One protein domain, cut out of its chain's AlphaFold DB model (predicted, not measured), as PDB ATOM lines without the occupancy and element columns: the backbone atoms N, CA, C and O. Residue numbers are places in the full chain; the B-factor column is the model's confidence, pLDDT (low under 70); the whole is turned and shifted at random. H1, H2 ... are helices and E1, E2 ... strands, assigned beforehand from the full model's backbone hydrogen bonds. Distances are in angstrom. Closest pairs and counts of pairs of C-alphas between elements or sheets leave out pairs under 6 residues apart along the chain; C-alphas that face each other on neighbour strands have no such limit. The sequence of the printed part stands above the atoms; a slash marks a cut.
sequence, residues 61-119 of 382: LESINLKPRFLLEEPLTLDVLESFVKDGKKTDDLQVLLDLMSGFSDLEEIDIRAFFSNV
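This is residues 61 to 119 of the 382 residues of an uncharacterized protein of Prochlorothrix hollandica PCC 9006 = CALU 1027 (UniProt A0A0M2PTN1). Three helices set crosswise to one another make a loosely joined triangle, with the longest, H2, on one side and H1 and H3 meeting at a corner. Strand E1 and the stretch after it, which folds back to the beginning of H1, make a loop-like arm beside the helices. The printed part has 59 residues with one named strand and three named helices, in the order E1, H1, H2, H3, and its class is mostly helix. It is compact, with a radius of gyration of the C-alphas of 11.2 A and spans of 31 by 26 by 17 A.

H2, residues 92 to 104, is close to but not clearly touching H1, residues 78 to 87; their closest C-alphas, of Leu 94 and Val 80, are 7.8 A apart, and their lines are about perpendicular at 77 degrees. H2 is also close to but not clearly touching H3, residues 109 to 117; the closest C-alphas, of Leu 98 and Glu 109, are 6.9 A apart, and the lines are only just about perpendicular at 73 degrees. H1 and H3 touch, with the C-alphas of Val 85 and Arg 113 closest at 5.0 A, and are only just about perpendicular at 70.3 degrees. E1, residues 63 to 67, pairs with no named strand, but its residues 63 to 64 pair antiparallel with residues 76 to 77. E1 is apart from H2 and H3. In H1, H2 and H3 every O i to N i+4 pair is within hydrogen-bond range.

H2 is 18.6 A long, from C-alpha 92 at (8.330, 9.366, 42.085) to C-alpha 104. H1 measures 13.7 A, E1 13.1 A from C-alpha 63 at (8.465, 12.825, 57.626), and H3 12.2 A, ending at C-alpha 117 at (13.555, 28.324, 48.993).

The C-alphas farthest apart, of Phe 70 and Val 119, are 33.0 A apart. The printed part has no cut, and no link is long. Confidence is under 70 at residues 66 to 69, 73 and 101 to 107.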
ATOM      1  N   LEU A  61      11.553  17.888  61.633       74.19
ATOM      2  CA  LEU A  61      10.502  17.140  60.963       74.19
ATOM      3  C   LEU A  61      11.105  16.046  60.065       74.19
ATOM      4  O   LEU A  61      11.691  16.342  59.026       74.19
ATOM      5  N   GLU A  62      10.966  14.774  60.442       74.69
ATOM      6  CA  GLU A  62      11.587  13.672  59.694       74.69
ATOM      7  C   GLU A  62      10.734  13.269  58.484       74.69
ATOM      8  O   GLU A  62      11.256  12.905  57.425       74.69
ATOM      9  N   SER A  63       9.405  13.339  58.626       76.94
ATOM     10  CA  SER A  63       8.465  12.825  57.626       76.94
ATOM     11  C   SER A  63       7.177  13.639  57.482       76.94
ATOM     12  O   SER A  63       6.599  14.130  58.444       76.94
ATOM     13  N   ILE A  64       6.661  13.726  56.261       75.12
ATOM     14  CA  ILE A  64       5.368  14.315  55.916       75.12
ATOM     15  C   ILE A  64       4.480  13.193  55.377       75.12
ATOM     16  O   ILE A  64       4.737  12.589  54.337       75.12
ATOM     17  N   ASN A  65       3.412  12.901  56.102       77.69
ATOM     18  CA  ASN A  65       2.433  11.877  55.786       77.69
ATOM     19  C   ASN A  65       1.222  12.533  55.125       77.69
ATOM     20  O   ASN A  65       0.629  13.449  55.687       77.69
ATOM     21  N   LEU A  66       0.804  12.037  53.960       65.81
ATOM     22  CA  LEU A  66      -0.426  12.509  53.328       65.81
ATOM     23  C   LEU A  66      -1.624  11.658  53.734       65.81
ATOM     24  O   LEU A  66      -1.567  10.425  53.771       65.81
ATOM     25  N   LYS A  67      -2.757  12.324  53.959       67.19
ATOM     26  CA  LYS A  67      -4.070  11.693  54.029       67.19
ATOM     27  C   LYS A  67      -4.871  11.972  52.750       67.19
ATOM     28  O   LYS A  67      -5.032  13.132  52.371       67.19
ATOM     29  N   PRO A  68      -5.444  10.925  52.123       56.97
ATOM     30  CA  PRO A  68      -5.366   9.511  52.508       56.97
ATOM     31  C   PRO A  68      -4.018   8.849  52.152       56.97
ATOM     32  O   PRO A  68      -3.452   9.111  51.097       56.97
ATOM     33  N   ARG A  69      -3.555   7.917  53.003       62.69
ATOM     34  CA  ARG A  69      -2.233   7.249  52.909       62.69
ATOM     35  C   ARG A  69      -1.967   6.465  51.619       62.69
ATOM     36  O   ARG A  69      -0.869   5.976  51.449       62.69
ATOM     37  N   PHE A  70      -2.957   6.290  50.744       70.75
ATOM     38  CA  PHE A  70      -2.754   5.635  49.446       70.75
ATOM     39  C   PHE A  70      -2.217   6.590  48.371       70.75
ATOM     40  O   PHE A  70      -1.974   6.147  47.254       70.75
ATOM     41  N   LEU A  71      -2.113   7.892  48.666       70.25
ATOM     42  CA  LEU A  71      -1.583   8.880  47.726       70.25
ATOM     43  C   LEU A  71      -0.067   8.777  47.551       70.25
ATOM     44  O   LEU A  71       0.413   9.096  46.470       70.25
ATOM     45  N   LEU A  72       0.650   8.333  48.585       73.69
ATOM     46  CA  LEU A  72       2.086   8.063  48.548       73.69
ATOM     47  C   LEU A  72       2.334   6.642  49.039       73.69
ATOM     48  O   LEU A  72       1.641   6.182  49.950       73.69
ATOM     49  N   GLU A  73       3.314   5.958  48.456       69.50
ATOM     50  CA  GLU A  73       3.714   4.635  48.946       69.50
ATOM     51  C   GLU A  73       4.491   4.753  50.265       69.50
ATOM     52  O   GLU A  73       4.287   3.947  51.180       69.50
ATOM     53  N   GLU A  74       5.304   5.806  50.401       77.56
ATOM     54  CA  GLU A  74       6.084   6.130  51.595       77.56
ATOM     55  C   GLU A  74       5.859   7.593  52.045       77.56
ATOM     56  O   GLU A  74       5.499   8.451  51.236       77.56
ATOM     57  N   PRO A  75       6.037   7.921  53.342       80.00
ATOM     58  CA  PRO A  75       6.013   9.308  53.805       80.00
ATOM     59  C   PRO A  75       7.091  10.143  53.106       80.00
ATOM     60  O   PRO A  75       8.229   9.703  52.950       80.00
ATOM     61  N   LEU A  76       6.759  11.379  52.737       82.12
ATOM     62  CA  LEU A  76       7.713  12.294  52.122       82.12
ATOM     63  C   LEU A  76       8.701  12.785  53.186       82.12
ATOM     64  O   LEU A  76       8.308  13.495  54.107       82.12
ATOM     65  N   THR A  77       9.977  12.425  53.083       86.44
ATOM     66  CA  THR A  77      10.984  12.885  54.048       86.44
ATOM     67  C   THR A  77      11.431  14.316  53.769       86.44
ATOM     68  O   THR A  77      11.380  14.799  52.631       86.44
ATOM     69  N   LEU A  78      11.924  14.996  54.805       84.31
ATOM     70  CA  LEU A  78      12.464  16.347  54.661       84.31
ATOM     71  C   LEU A  78      13.674  16.394  53.713       84.31
ATOM     72  O   LEU A  78      13.781  17.325  52.923       84.31
ATOM     73  N   ASP A  79      14.512  15.354  53.692       86.56
ATOM     74  CA  ASP A  79      15.642  15.233  52.755       86.56
ATOM     75  C   ASP A  79      15.201  15.246  51.282       86.56
ATOM     76  O   ASP A  79      15.882  15.808  50.413       86.56
ATOM     77  N   VAL A  80      14.056  14.622  50.979       87.25
ATOM     78  CA  VAL A  80      13.478  14.623  49.628       87.25
ATOM     79  C   VAL A  80      12.986  16.023  49.270       87.25
ATOM     80  O   VAL A  80      13.275  16.504  48.171       87.25
ATOM     81  N   LEU A  81      12.301  16.702  50.198       85.50
ATOM     82  CA  LEU A  81      11.851  18.081  50.003       85.50
ATOM     83  C   LEU A  81      13.044  19.032  49.823       85.50
ATOM     84  O   LEU A  81      13.058  19.836  48.895       85.50
ATOM     85  N   GLU A  82      14.087  18.901  50.638       88.00
ATOM     86  CA  GLU A  82      15.305  19.705  50.542       88.00
ATOM     87  C   GLU A  82      16.027  19.486  49.204       88.00
ATOM     88  O   GLU A  82      16.413  20.453  48.540       88.00
ATOM     89  N   SER A  83      16.147  18.232  48.758       89.06
ATOM     90  CA  SER A  83      16.736  17.883  47.456       89.06
ATOM     91  C   SER A  83      15.942  18.470  46.287       89.06
ATOM     92  O   SER A  83      16.520  18.923  45.295       89.06
ATOM     93  N   PHE A  84      14.618  18.506  46.394       90.81
ATOM     94  CA  PHE A  84      13.754  19.139  45.405       90.81
ATOM     95  C   PHE A  84      13.913  20.654  45.373       90.81
ATOM     96  O   PHE A  84      14.087  21.251  44.308       90.81
ATOM     97  N   VAL A  85      13.903  21.286  46.539       88.12
ATOM     98  CA  VAL A  85      14.011  22.736  46.657       88.12
ATOM     99  C   VAL A  85      15.374  23.205  46.136       88.12
ATOM    100  O   VAL A  85      15.427  24.040  45.228       88.12
ATOM    101  N   LYS A  86      16.469  22.595  46.608       87.50
ATOM    102  CA  LYS A  86      17.845  22.972  46.244       87.50
ATOM    103  C   LYS A  86      18.227  22.561  44.824       87.50
ATOM    104  O   LYS A  86      18.666  23.404  44.041       87.50
ATOM    105  N   ASP A  87      18.019  21.294  44.470       89.88
ATOM    106  CA  ASP A  87      18.571  20.718  43.237       89.88
ATOM    107  C   ASP A  87      17.525  20.511  42.130       89.88
ATOM    108  O   ASP A  87      17.885  20.151  41.009       89.88
ATOM    109  N   GLY A  88      16.230  20.682  42.423       88.38
ATOM    110  CA  GLY A  88      15.146  20.315  41.503       88.38
ATOM    111  C   GLY A  88      14.975  18.801  41.334       88.38
ATOM    112  O   GLY A  88      14.318  18.355  40.395       88.38
ATOM    113  N   LYS A  89      15.591  17.990  42.205       90.56
ATOM    114  CA  LYS A  89      15.494  16.526  42.152       90.56
ATOM    115  C   LYS A  89      14.179  16.063  42.755       90.56
ATOM    116  O   LYS A  89      13.832  16.471  43.854       90.56
ATOM    117  N   LYS A  90      13.491  15.154  42.074       89.06
ATOM    118  CA  LYS A  90      12.219  14.599  42.536       89.06
ATOM    119  C   LYS A  90      12.307  13.091  42.649       89.06
ATOM    120  O   LYS A  90      12.927  12.445  41.804       89.06
ATOM    121  N   THR A  91      11.671  12.553  43.677       88.62
ATOM    122  CA  THR A  91      11.293  11.142  43.729       88.62
ATOM    123  C   THR A  91       9.962  10.944  43.009       88.62
ATOM    124  O   THR A  91       9.244  11.916  42.752       88.62
ATOM    125  N   ASP A  92       9.620   9.695  42.699       86.06
ATOM    126  CA  ASP A  92       8.330   9.366  42.085       86.06
ATOM    127  C   ASP A  92       7.162   9.792  42.996       86.06
ATOM    128  O   ASP A  92       6.224  10.434  42.530       86.06
ATOM    129  N   ASP A  93       7.275   9.556  44.307       82.69
ATOM    130  CA  ASP A  93       6.299   9.996  45.314       82.69
ATOM    131  C   ASP A  93       6.117  11.526  45.337       82.69
ATOM    132  O   ASP A  93       4.993  12.031  45.329       82.69
ATOM    133  N   LEU A  94       7.214  12.295  45.302       83.38
ATOM    134  CA  LEU A  94       7.122  13.754  45.255       83.38
ATOM    135  C   LEU A  94       6.523  14.239  43.929       83.38
ATOM    136  O   LEU A  94       5.752  15.194  43.924       83.38
ATOM    137  N   GLN A  95       6.848  13.591  42.809       85.81
ATOM    138  CA  GLN A  95       6.255  13.920  41.514       85.81
ATOM    139  C   GLN A  95       4.737  13.695  41.531       85.81
ATOM    140  O   GLN A  95       4.003  14.577  41.095       85.81
ATOM    141  N   VAL A  96       4.262  12.582  42.101       81.50
ATOM    142  CA  VAL A  96       2.823  12.314  42.274       81.50
ATOM    143  C   VAL A  96       2.156  13.404  43.113       81.50
ATOM    144  O   VAL A  96       1.083  13.886  42.748       81.50
ATOM    145  N   LEU A  97       2.789  13.838  44.207       77.19
ATOM    146  CA  LEU A  97       2.278  14.936  45.027       77.19
ATOM    147  C   LEU A  97       2.230  16.267  44.261       77.19
ATOM    148  O   LEU A  97       1.231  16.978  44.333       77.19
ATOM    149  N   LEU A  98       3.283  16.605  43.516       80.38
ATOM    150  CA  LEU A  98       3.329  17.824  42.704       80.38
ATOM    151  C   LEU A  98       2.248  17.809  41.617       80.38
ATOM    152  O   LEU A  98       1.560  18.813  41.440       80.38
ATOM    153  N   ASP A  99       2.045  16.675  40.945       79.00
ATOM    154  CA  ASP A  99       1.001  16.509  39.929       79.00
ATOM    155  C   ASP A  99      -0.396  16.641  40.548       79.00
ATOM    156  O   ASP A  99      -1.295  17.249  39.964       79.00
ATOM    157  N   LEU A 100      -0.573  16.121  41.764       73.00
ATOM    158  CA  LEU A 100      -1.807  16.258  42.525       73.00
ATOM    159  C   LEU A 100      -2.079  17.725  42.895       73.00
ATOM    160  O   LEU A 100      -3.190  18.205  42.685       73.00
ATOM    161  N   MET A 101      -1.077  18.451  43.400       68.56
ATOM    162  CA  MET A 101      -1.202  19.878  43.732       68.56
ATOM    163  C   MET A 101      -1.465  20.736  42.490       68.56
ATOM    164  O   MET A 101      -2.371  21.567  42.515       68.56
ATOM    165  N   SER A 102      -0.760  20.473  41.388       69.62
ATOM    166  CA  SER A 102      -0.976  21.134  40.087       69.62
ATOM    167  C   SER A 102      -2.370  20.840  39.513       69.62
ATOM    168  O   SER A 102      -2.921  21.609  38.736       69.62
ATOM    169  N   GLY A 103      -2.970  19.704  39.881       66.19
ATOM    170  CA  GLY A 103      -4.342  19.357  39.508       66.19
ATOM    171  C   GLY A 103      -5.418  20.071  40.333       66.19
ATOM    172  O   GLY A 103      -6.580  20.105  39.921       66.19
ATOM    173  N   PHE A 104      -5.057  20.622  41.496       58.59
ATOM    174  CA  PHE A 104      -5.971  21.317  42.410       58.59
ATOM    175  C   PHE A 104      -5.755  22.829  42.474       58.59
ATOM    176  O   PHE A 104      -6.621  23.540  42.979       58.59
ATOM    177  N   SER A 105      -4.627  23.309  41.968       57.53
ATOM    178  CA  SER A 105      -4.229  24.710  41.979       57.53
ATOM    179  C   SER A 105      -3.444  25.021  40.712       57.53
ATOM    180  O   SER A 105      -2.745  24.152  40.203       57.53
ATOM    181  N   ASP A 106      -3.494  26.266  40.248       62.97
ATOM    182  CA  ASP A 106      -2.671  26.734  39.124       62.97
ATOM    183  C   ASP A 106      -1.194  26.960  39.526       62.97
ATOM    184  O   ASP A 106      -0.478  27.717  38.878       62.97
ATOM    185  N   LEU A 107      -0.736  26.336  40.622       64.19
ATOM    186  CA  LEU A 107       0.638  26.427  41.108       64.19
ATOM    187  C   LEU A 107       1.561  25.596  40.219       64.19
ATOM    188  O   LEU A 107       1.427  24.372  40.144       64.19
ATOM    189  N   GLU A 108       2.546  26.244  39.607       78.12
ATOM    190  CA  GLU A 108       3.601  25.529  38.906       78.12
ATOM    191  C   GLU A 108       4.664  25.030  39.896       78.12
ATOM    192  O   GLU A 108       4.898  25.581  40.973       78.12
ATOM    193  N   GLU A 109       5.382  23.978  39.510       81.31
ATOM    194  CA  GLU A 109       6.498  23.439  40.291       81.31
ATOM    195  C   GLU A 109       7.518  24.517  40.689       81.31
ATOM    196  O   GLU A 109       8.059  24.494  41.797       81.31
ATOM    197  N   ILE A 110       7.789  25.460  39.783       81.06
ATOM    198  CA  ILE A 110       8.734  26.546  40.028       81.06
ATOM    199  C   ILE A 110       8.270  27.451  41.172       81.06
ATOM    200  O   ILE A 110       9.098  27.865  41.986       81.06
ATOM    201  N   ASP A 111       6.964  27.676  41.302       75.12
ATOM    202  CA  ASP A 111       6.377  28.483  42.368       75.12
ATOM    203  C   ASP A 111       6.463  27.769  43.710       75.12
ATOM    204  O   ASP A 111       6.784  28.391  44.725       75.12
ATOM    205  N   ILE A 112       6.275  26.449  43.709       74.69
ATOM    206  CA  ILE A 112       6.416  25.610  44.901       74.69
ATOM    207  C   ILE A 112       7.874  25.612  45.369       74.69
ATOM    208  O   ILE A 112       8.156  25.881  46.537       74.69
ATOM    209  N   ARG A 113       8.833  25.385  44.460       83.00
ATOM    210  CA  ARG A 113      10.267  25.434  44.797       83.00
ATOM    211  C   ARG A 113      10.660  26.796  45.340       83.00
ATOM    212  O   ARG A 113      11.343  26.872  46.360       83.00
ATOM    213  N   ALA A 114      10.223  27.862  44.681       76.31
ATOM    214  CA  ALA A 114      10.491  29.212  45.140       76.31
ATOM    215  C   ALA A 114       9.789  29.498  46.482       76.31
ATOM    216  O   ALA A 114      10.372  30.166  47.315       76.31
ATOM    217  N   PHE A 115       8.611  28.936  46.773       75.31
ATOM    218  CA  PHE A 115       7.943  29.141  48.063       75.31
ATOM    219  C   PHE A 115       8.762  28.564  49.223       75.31
ATOM    220  O   PHE A 115       8.923  29.217  50.249       75.31
ATOM    221  N   PHE A 116       9.340  27.377  49.036       79.56
ATOM    222  CA  PHE A 116      10.178  26.754  50.059       79.56
ATOM    223  C   PHE A 116      11.598  27.332  50.144       79.56
ATOM    224  O   PHE A 116      12.167  27.345  51.232       79.56
ATOM    225  N   SER A 117      12.178  27.792  49.027       83.25
ATOM    226  CA  SER A 117      13.555  28.324  48.993       83.25
ATOM    227  C   SER A 117      13.670  29.825  49.211       83.25
ATOM    228  O   SER A 117      14.777  30.290  49.483       83.25
ATOM    229  N   ASN A 118      12.589  30.590  49.042       82.00
ATOM    230  CA  ASN A 118      12.679  32.037  49.139       82.00
ATOM    231  C   ASN A 118      13.001  32.434  50.579       82.00
ATOM    232  O   ASN A 118      12.230  32.163  51.500       82.00
ATOM    233  N   VAL A 119      14.159  33.064  50.739       83.88
ATOM    234  CA  VAL A 119      14.584  33.655  52.001       83.88
ATOM    235  C   VAL A 119      14.026  35.065  52.028       83.88
ATOM    236  O   VAL A 119      14.363  35.881  51.172       83.88
TER     237      VAL A 119